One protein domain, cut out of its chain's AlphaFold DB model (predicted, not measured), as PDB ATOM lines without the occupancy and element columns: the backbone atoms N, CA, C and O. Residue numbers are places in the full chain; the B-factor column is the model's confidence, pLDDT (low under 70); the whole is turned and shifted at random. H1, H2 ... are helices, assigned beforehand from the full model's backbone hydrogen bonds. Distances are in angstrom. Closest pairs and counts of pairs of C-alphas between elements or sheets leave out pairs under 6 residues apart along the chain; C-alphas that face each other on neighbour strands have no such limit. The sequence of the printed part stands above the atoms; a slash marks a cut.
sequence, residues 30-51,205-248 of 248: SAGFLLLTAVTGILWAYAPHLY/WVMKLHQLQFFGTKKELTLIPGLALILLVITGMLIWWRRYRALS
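Overview. This is residues 30 to 51 and 205 to 248 of the 248 residues of an uncharacterized protein of Turneriella parva (strain ATCC BAA-1111 / DSM 21527 / NCTC 11395 / H) (UniProt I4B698). A long straight helix, H3, makes most of the length; its second part sticks out as an arm, with residues 233 to 248 standing free. Near its other end H3 meets the beginning of H1, the two opening as a V, with the short helix H2 packed on H1 in the mouth of the V and residues 211 to 219 leading from H2 to H3. The printed part has 66 residues with three named helices in the order H1, H2, H3 and no named strand, and its class is all helix. It is extended, with a radius of gyration of the C-alphas of 17.0 A, and the C-alphas span 57 by 27 by 14 A.

Along the chain. H1, residues 30 to 46, begins at C-alpha 30 at (139.057, 126.297, 163.442) and measures 23.2 A from first to last C-alpha. Residues 47 to 51 follow it to the cut. H2, residues 205 to 210, follows the cut and measures 8.6 A, from C-alpha 205 at (145.338, 142.291, 175.711). H3, residues 220 to 244, measures 37.1 A and ends at C-alpha 244 at (140.389, 106.133, 147.986).

Arrangement. H1 touches both other helices. H1 and H2 touch with 12 pairs of C-alphas within 8 A; their closest C-alphas, those of Thr 37 and His 210, are 5.4 A apart. They run opposite ways at a steep tilt of 52 degrees. H1 touches H3 with residues 30 to 33 alone, and H3 touches H1 with residues 225 to 229 alone. The closest C-alphas of these two, those of Ser 30 and Pro 225, are 6.9 A apart. H1 and H3 run opposite ways at a steep tilt of 48 degrees, with centres 19.8 A apart. H2 and H3 are apart. In H1 and H2 every O i to N i+4 pair is within hydrogen-bond range; in H3 19 of 21 are.

Size, cuts and confidence. The two C-alphas farthest apart, those of Tyr 51 and Ser 248, are 57.1 A from each other. Without residues 233 to 248, of which 233 to 244 belong to H3, the body has 50 residues and spans 38 by 25 by 12 A. Residues 52 to 204 are cut out, and C-alphas 51 and 205 are 11.3 A apart across the cut; the link from H1 to H2 is the link across the cut. The link from H2 to H3, 9 residues, is short. The printed part ends at Ser 248, the chain's last residue. The mean pLDDT of the printed part is 92.1, and no printed residue is under 70.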
ATOM      1  N   SER A  30     137.601 126.302 163.325       95.75
ATOM      2  CA  SER A  30     139.057 126.297 163.442       95.75
ATOM      3  C   SER A  30     139.703 127.297 162.492       95.75
ATOM      4  O   SER A  30     140.619 127.986 162.911       95.75
ATOM      5  N   ALA A  31     139.230 127.440 161.252       96.50
ATOM      6  CA  ALA A  31     139.771 128.414 160.306       96.50
ATOM      7  C   ALA A  31     139.586 129.855 160.801       96.50
ATOM      8  O   ALA A  31     140.540 130.628 160.789       96.50
ATOM      9  N   GLY A  32     138.391 130.203 161.295       96.00
ATOM     10  CA  GLY A  32     138.142 131.517 161.892       96.00
ATOM     11  C   GLY A  32     139.018 131.773 163.122       96.00
ATOM     12  O   GLY A  32     139.620 132.838 163.248       96.00
ATOM     13  N   PHE A  33     139.155 130.768 163.992       95.44
ATOM     14  CA  PHE A  33     140.034 130.849 165.155       95.44
ATOM     15  C   PHE A  33     141.508 131.027 164.758       95.44
ATOM     16  O   PHE A  33     142.175 131.921 165.265       95.44
ATOM     17  N   LEU A  34     142.014 130.226 163.818       95.56
ATOM     18  CA  LEU A  34     143.394 130.310 163.338       95.56
ATOM     19  C   LEU A  34     143.681 131.649 162.666       95.56
ATOM     20  O   LEU A  34     144.768 132.186 162.853       95.56
ATOM     21  N   LEU A  35     142.718 132.210 161.929       96.81
ATOM     22  CA  LEU A  35     142.846 133.549 161.362       96.81
ATOM     23  C   LEU A  35     143.001 134.599 162.470       96.81
ATOM     24  O   LEU A  35     143.911 135.422 162.407       96.81
ATOM     25  N   LEU A  36     142.173 134.536 163.519       95.94
ATOM     26  CA  LEU A  36     142.303 135.414 164.684       95.94
ATOM     27  C   LEU A  36     143.664 135.238 165.379       95.94
ATOM     28  O   LEU A  36     144.333 136.224 165.692       95.94
ATOM     29  N   THR A  37     144.105 133.997 165.602       95.12
ATOM     30  CA  THR A  37     145.415 133.695 166.196       95.12
ATOM     31  C   THR A  37     146.561 134.203 165.322       95.12
ATOM     32  O   THR A  37     147.528 134.742 165.854       95.12
ATOM     33  N   ALA A  38     146.454 134.096 163.996       95.62
ATOM     34  CA  ALA A  38     147.447 134.609 163.060       95.62
ATOM     35  C   ALA A  38     147.530 136.139 163.118       95.62
ATOM     36  O   ALA A  38     148.619 136.678 163.291       95.62
ATOM     37  N   VAL A  39     146.394 136.843 163.061       96.44
ATOM     38  CA  VAL A  39     146.350 138.313 163.155       96.44
ATOM     39  C   VAL A  39     146.913 138.795 164.492       96.44
ATOM     40  O   VAL A  39     147.786 139.659 164.521       96.44
ATOM     41  N   THR A  40     146.466 138.211 165.605       95.62
ATOM     42  CA  THR A  40     146.971 138.568 166.942       95.62
ATOM     43  C   THR A  40     148.450 138.226 167.115       95.62
ATOM     44  O   THR A  40     149.176 138.990 167.747       95.62
ATOM     45  N   GLY A  41     148.922 137.133 166.509       94.12
ATOM     46  CA  GLY A  41     150.334 136.754 166.494       94.12
ATOM     47  C   GLY A  41     151.192 137.736 165.703       94.12
ATOM     48  O   GLY A  41     152.243 138.143 166.187       94.12
ATOM     49  N   ILE A  42     150.720 138.176 164.530       94.88
ATOM     50  CA  ILE A  42     151.399 139.188 163.708       94.88
ATOM     51  C   ILE A  42     151.492 140.513 164.461       94.88
ATOM     52  O   ILE A  42     152.573 141.088 164.550       94.88
ATOM     53  N   LEU A  43     150.379 140.973 165.039       94.12
ATOM     54  CA  LEU A  43     150.353 142.192 165.843       94.12
ATOM     55  C   LEU A  43     151.343 142.096 167.008       94.12
ATOM     56  O   LEU A  43     152.192 142.966 167.171       94.12
ATOM     57  N   TRP A  44     151.297 141.008 167.774       91.69
ATOM     58  CA  TRP A  44     152.169 140.818 168.929       91.69
ATOM     59  C   TRP A  44     153.662 140.734 168.564       91.69
ATOM     60  O   TRP A  44     154.481 141.347 169.248       91.69
ATOM     61  N   ALA A  45     154.016 140.002 167.502       89.38
ATOM     62  CA  ALA A  45     155.407 139.732 167.134       89.38
ATOM     63  C   ALA A  45     156.047 140.824 166.262       89.38
ATOM     64  O   ALA A  45     157.238 141.097 166.405       89.38
ATOM     65  N   TYR A  46     155.276 141.450 165.369       89.69
ATOM     66  CA  TYR A  46     155.810 142.322 164.314       89.69
ATOM     67  C   TYR A  46     155.338 143.775 164.394       89.69
ATOM     68  O   TYR A  46     155.775 144.594 163.587       89.69
ATOM     69  N   ALA A  47     154.526 144.140 165.391       89.06
ATOM     70  CA  ALA A  47     154.149 145.533 165.627       89.06
ATOM     71  C   ALA A  47     154.674 146.128 166.954       89.06
ATOM     72  O   ALA A  47     153.945 146.875 167.607       89.06
ATOM     73  N   PRO A  48     155.932 145.874 167.384       82.31
ATOM     74  CA  PRO A  48     156.431 146.395 168.659       82.31
ATOM     75  C   PRO A  48     156.430 147.927 168.713       82.31
ATOM     76  O   PRO A  48     156.176 148.491 169.771       82.31
ATOM     77  N   HIS A  49     156.628 148.608 167.582       85.25
ATOM     78  CA  HIS A  49     156.587 150.070 167.484       85.25
ATOM     79  C   HIS A  49     155.213 150.672 167.838       85.25
ATOM     80  O   HIS A  49     155.142 151.836 168.218       85.25
ATOM     81  N   LEU A  50     154.126 149.891 167.757       85.88
ATOM     82  CA  LEU A  50     152.798 150.336 168.190       85.88
ATOM     83  C   LEU A  50     152.656 150.362 169.717       85.88
ATOM     84  O   LEU A  50     151.759 151.024 170.228       85.88
ATOM     85  N   TYR A  51     153.507 149.632 170.445       85.56
ATOM     86  CA  TYR A  51     153.334 149.347 171.875       85.56
ATOM     87  C   TYR A  51     154.495 149.832 172.746       85.56
ATOM     88  O   TYR A  51     154.335 150.126 173.933       85.56
ATOM     89  N   TRP A 205     146.607 142.877 176.115       92.88
ATOM     90  CA  TRP A 205     145.338 142.291 175.711       92.88
ATOM     91  C   TRP A 205     145.498 141.403 174.466       92.88
ATOM     92  O   TRP A 205     145.074 140.247 174.500       92.88
ATOM     93  N   VAL A 206     146.199 141.872 173.426       94.56
ATOM     94  CA  VAL A 206     146.517 141.080 172.221       94.56
ATOM     95  C   VAL A 206     147.337 139.838 172.579       94.56
ATOM     96  O   VAL A 206     147.019 138.741 172.124       94.56
ATOM     97  N   MET A 207     148.352 139.976 173.439       92.19
ATOM     98  CA  MET A 207     149.171 138.854 173.907       92.19
ATOM     99  C   MET A 207     148.321 137.798 174.631       92.19
ATOM    100  O   MET A 207     148.435 136.610 174.328       92.19
ATOM    101  N   LYS A 208     147.453 138.214 175.566       92.50
ATOM    102  CA  LYS A 208     146.548 137.300 176.280       92.50
ATOM    103  C   LYS A 208     145.580 136.611 175.323       92.50
ATOM    104  O   LYS A 208     145.358 135.412 175.463       92.50
ATOM    105  N   LEU A 209     145.053 137.340 174.338       94.00
ATOM    106  CA  LEU A 209     144.166 136.792 173.316       94.00
ATOM    107  C   LEU A 209     144.871 135.742 172.451       94.00
ATOM    108  O   LEU A 209     144.336 134.652 172.267       94.00
ATOM    109  N   HIS A 210     146.088 136.028 171.988       94.00
ATOM    110  CA  HIS A 210     146.886 135.098 171.188       94.00
ATOM    111  C   HIS A 210     147.242 133.818 171.958       94.00
ATOM    112  O   HIS A 210     147.162 132.716 171.420       94.00
ATOM    113  N   GLN A 211     147.618 133.956 173.232       93.00
ATOM    114  CA  GLN A 211     148.037 132.839 174.087       93.00
ATOM    115  C   GLN A 211     146.871 132.145 174.806       93.00
ATOM    116  O   GLN A 211     147.107 131.216 175.576       93.00
ATOM    117  N   LEU A 212     145.631 132.595 174.579       93.69
ATOM    118  CA  LEU A 212     144.440 132.171 175.317       93.69
ATOM    119  C   LEU A 212     144.630 132.205 176.844       93.69
ATOM    120  O   LEU A 212     144.145 131.339 177.567       93.69
ATOM    121  N   GLN A 213     145.324 133.223 177.344       91.62
ATOM    122  CA  GLN A 213     145.617 133.386 178.765       91.62
ATOM    123  C   GLN A 213     144.443 134.075 179.480       91.62
ATOM    124  O   GLN A 213     144.483 135.274 179.781       91.62
ATOM    125  N   PHE A 214     143.380 133.313 179.746       89.06
ATOM    126  CA  PHE A 214     142.148 133.786 180.391       89.06
ATOM    127  C   PHE A 214     141.769 132.936 181.610       89.06
ATOM    128  O   PHE A 214     142.249 131.818 181.777       89.06
ATOM    129  N   PHE A 215     140.906 133.467 182.483       87.88
ATOM    130  CA  PHE A 215     140.366 132.746 183.652       87.88
ATOM    131  C   PHE A 215     141.429 132.201 184.624       87.88
ATOM    132  O   PHE A 215     141.237 131.167 185.255       87.88
ATOM    133  N   GLY A 216     142.580 132.872 184.725       82.62
ATOM    134  CA  GLY A 216     143.693 132.430 185.576       82.62
ATOM    135  C   GLY A 216     144.523 131.279 184.998       82.62
ATOM    136  O   GLY A 216     145.517 130.892 185.609       82.62
ATOM    137  N   THR A 217     144.172 130.773 183.814       85.75
ATOM    138  CA  THR A 217     145.035 129.856 183.059       85.75
ATOM    139  C   THR A 217     146.249 130.613 182.521       85.75
ATOM    140  O   THR A 217     146.200 131.830 182.324       85.75
ATOM    141  N   LYS A 218     147.363 129.910 182.326       83.50
ATOM    142  CA  LYS A 218     148.555 130.403 181.638       83.50
ATOM    143  C   LYS A 218     148.395 130.195 180.133       83.50
ATOM    144  O   LYS A 218     148.108 131.133 179.409       83.50
ATOM    145  N   LYS A 219     148.607 128.971 179.658       87.50
ATOM    146  CA  LYS A 219     148.550 128.610 178.229       87.50
ATOM    147  C   LYS A 219     147.769 127.320 178.001       87.50
ATOM    148  O   LYS A 219     147.733 126.799 176.901       87.50
ATOM    149  N   GLU A 220     147.134 126.787 179.032       92.75
ATOM    150  CA  GLU A 220     146.451 125.499 178.992       92.75
ATOM    151  C   GLU A 220     145.285 125.525 177.991       92.75
ATOM    152  O   GLU A 220     145.030 124.536 177.309       92.75
ATOM    153  N   LEU A 221     144.628 126.678 177.812       93.38
ATOM    154  CA  LEU A 221     143.540 126.830 176.844       93.38
ATOM    155  C   LEU A 221     143.995 126.703 175.382       93.38
ATOM    156  O   LEU A 221     143.160 126.399 174.528       93.38
ATOM    157  N   THR A 222     145.293 126.825 175.067       91.69
ATOM    158  CA  THR A 222     145.798 126.554 173.707       91.69
ATOM    159  C   THR A 222     145.673 125.081 173.312       91.69
ATOM    160  O   THR A 222     145.780 124.757 172.130       91.69
ATOM    161  N   LEU A 223     145.386 124.182 174.260       93.88
ATOM    162  CA  LEU A 223     145.054 122.788 173.964       93.88
ATOM    163  C   LEU A 223     143.758 122.656 173.155       93.88
ATOM    164  O   LEU A 223     143.661 121.753 172.331       93.88
ATOM    165  N   ILE A 224     142.783 123.552 173.336       92.62
ATOM    166  CA  ILE A 224     141.486 123.493 172.640       92.62
ATOM    167  C   ILE A 224     141.662 123.552 171.112       92.62
ATOM    168  O   ILE A 224     141.235 122.613 170.430       92.62
ATOM    169  N   PRO A 225     142.310 124.587 170.534       93.38
ATOM    170  CA  PRO A 225     142.568 124.608 169.098       93.38
ATOM    171  C   PRO A 225     143.518 123.486 168.660       93.38
ATOM    172  O   PRO A 225     143.338 122.947 167.570       93.38
ATOM    173  N   GLY A 226     144.467 123.067 169.507       94.00
ATOM    174  CA  GLY A 226     145.333 121.916 169.227       94.00
ATOM    175  C   GLY A 226     144.552 120.610 169.030       94.00
ATOM    176  O   GLY A 226     144.748 119.908 168.039       94.00
ATOM    177  N   LEU A 227     143.604 120.312 169.920       96.25
ATOM    178  CA  LEU A 227     142.721 119.150 169.809       96.25
ATOM    179  C   LEU A 227     141.804 119.249 168.587       96.25
ATOM    180  O   LEU A 227     141.620 118.258 167.881       96.25
ATOM    181  N   ALA A 228     141.266 120.436 168.292       95.38
ATOM    182  CA  ALA A 228     140.455 120.649 167.095       95.38
ATOM    183  C   ALA A 228     141.249 120.353 165.810       95.38
ATOM    184  O   ALA A 228     140.741 119.674 164.918       95.38
ATOM    185  N   LEU A 229     142.513 120.782 165.735       96.12
ATOM    186  CA  LEU A 229     143.407 120.472 164.617       96.12
ATOM    187  C   LEU A 229     143.675 118.968 164.487       96.12
ATOM    188  O   LEU A 229     143.579 118.429 163.386       96.12
ATOM    189  N   ILE A 230     143.942 118.271 165.596       97.56
ATOM    190  CA  ILE A 230     144.116 116.808 165.597       97.56
ATOM    191  C   ILE A 230     142.853 116.117 165.064       97.56
ATOM    192  O   ILE A 230     142.938 115.252 164.189       97.56
ATOM    193  N   LEU A 231     141.668 116.532 165.527       96.00
ATOM    194  CA  LEU A 231     140.395 116.002 165.034       96.00
ATOM    195  C   LEU A 231     140.221 116.247 163.533       96.00
ATOM    196  O   LEU A 231     139.745 115.355 162.829       96.00
ATOM    197  N   LEU A 232     140.622 117.413 163.021       96.81
ATOM    198  CA  LEU A 232     140.583 117.716 161.588       96.81
ATOM    199  C   LEU A 232     141.520 116.825 160.776       96.81
ATOM    200  O   LEU A 232     141.104 116.337 159.727       96.81
ATOM    201  N   VAL A 233     142.731 116.559 161.271       97.62
ATOM    202  CA  VAL A 233     143.677 115.634 160.631       97.62
ATOM    203  C   VAL A 233     143.083 114.227 160.570       97.62
ATOM    204  O   VAL A 233     142.977 113.655 159.486       97.62
ATOM    205  N   ILE A 234     142.608 113.696 161.702       96.88
ATOM    206  CA  ILE A 234     142.025 112.347 161.777       96.88
ATOM    207  C   ILE A 234     140.803 112.235 160.859       96.88
ATOM    208  O   ILE A 234     140.706 111.323 160.038       96.88
ATOM    209  N   THR A 235     139.857 113.170 160.960       94.81
ATOM    210  CA  THR A 235     138.630 113.126 160.153       94.81
ATOM    211  C   THR A 235     138.904 113.366 158.666       94.81
ATOM    212  O   THR A 235     138.267 112.724 157.830       94.81
ATOM    213  N   GLY A 236     139.879 114.211 158.323       95.44
ATOM    214  CA  GLY A 236     140.358 114.404 156.955       95.44
ATOM    215  C   GLY A 236     140.961 113.125 156.369       95.44
ATOM    216  O   GLY A 236     140.557 112.706 155.284       95.44
ATOM    217  N   MET A 237     141.835 112.448 157.122       96.31
ATOM    218  CA  MET A 237     142.405 111.148 156.744       96.31
ATOM    219  C   MET A 237     141.322 110.081 156.560       96.31
ATOM    220  O   MET A 237     141.340 109.355 155.569       96.31
ATOM    221  N   LEU A 238     140.329 110.011 157.454       93.56
ATOM    222  CA  LEU A 238     139.206 109.073 157.329       93.56
ATOM    223  C   LEU A 238     138.365 109.334 156.072       93.56
ATOM    224  O   LEU A 238     137.965 108.392 155.388       93.56
ATOM    225  N   ILE A 239     138.078 110.602 155.760       92.81
ATOM    226  CA  ILE A 239     137.348 110.979 154.541       92.81
ATOM    227  C   ILE A 239     138.165 110.606 153.300       92.81
ATOM    228  O   ILE A 239     137.613 110.013 152.371       92.81
ATOM    229  N   TRP A 240     139.465 110.914 153.297       93.62
ATOM    230  CA  TRP A 240     140.378 110.580 152.207       93.62
ATOM    231  C   TRP A 240     140.468 109.066 151.984       93.62
ATOM    232  O   TRP A 240     140.196 108.601 150.880       93.62
ATOM    233  N   TRP A 241     140.713 108.284 153.038       93.88
ATOM    234  CA  TRP A 241     140.783 106.821 152.978       93.88
ATOM    235  C   TRP A 241     139.492 106.204 152.427       93.88
ATOM    236  O   TRP A 241     139.515 105.294 151.598       93.88
ATOM    237  N   ARG A 242     138.327 106.688 152.882       90.50
ATOM    238  CA  ARG A 242     137.021 106.210 152.396       90.50
ATOM    239  C   ARG A 242     136.786 106.551 150.928       90.50
ATOM    240  O   ARG A 242     136.117 105.785 150.247       90.50
ATOM    241  N   ARG A 243     137.303 107.689 150.456       90.62
ATOM    242  CA  ARG A 243     137.246 108.072 149.043       90.62
ATOM    243  C   ARG A 243     138.183 107.208 148.202       90.62
ATOM    244  O   ARG A 243     137.757 106.746 147.155       90.62
ATOM    245  N   TYR A 244     139.407 106.973 148.670       91.75
ATOM    246  CA  TYR A 244     140.389 106.133 147.986       91.75
ATOM    247  C   TYR A 244     139.853 104.711 147.769       91.75
ATOM    248  O   TYR A 244     139.771 104.270 146.632       91.75
ATOM    249  N   ARG A 245     139.339 104.068 148.830       89.69
ATOM    250  CA  ARG A 245     138.709 102.733 148.749       89.69
ATOM    251  C   ARG A 245     137.490 102.632 147.828       89.69
ATOM    252  O   ARG A 245     137.063 101.529 147.533       89.69
ATOM    253  N   ALA A 246     136.860 103.751 147.474       86.25
ATOM    254  CA  ALA A 246     135.721 103.760 146.557       86.25
ATOM    255  C   ALA A 246     136.141 103.966 145.092       86.25
ATOM    256  O   ALA A 246     135.297 103.856 144.208       86.25
ATOM    257  N   LEU A 247     137.401 104.346 144.856       83.38
ATOM    258  CA  LEU A 247     137.987 104.566 143.532       83.38
ATOM    259  C   LEU A 247     138.893 103.405 143.094       83.38
ATOM    260  O   LEU A 247     139.122 103.259 141.897       83.38
ATOM    261  N   SER A 248     139.412 102.632 144.052       70.62
ATOM    262  CA  SER A 248     140.116 101.354 143.866       70.62
ATOM    263  C   SER A 248     139.141 100.187 143.803       70.62
ATOM    264  O   SER A 248     139.335  99.305 142.948       70.62
TER     265      SER A 248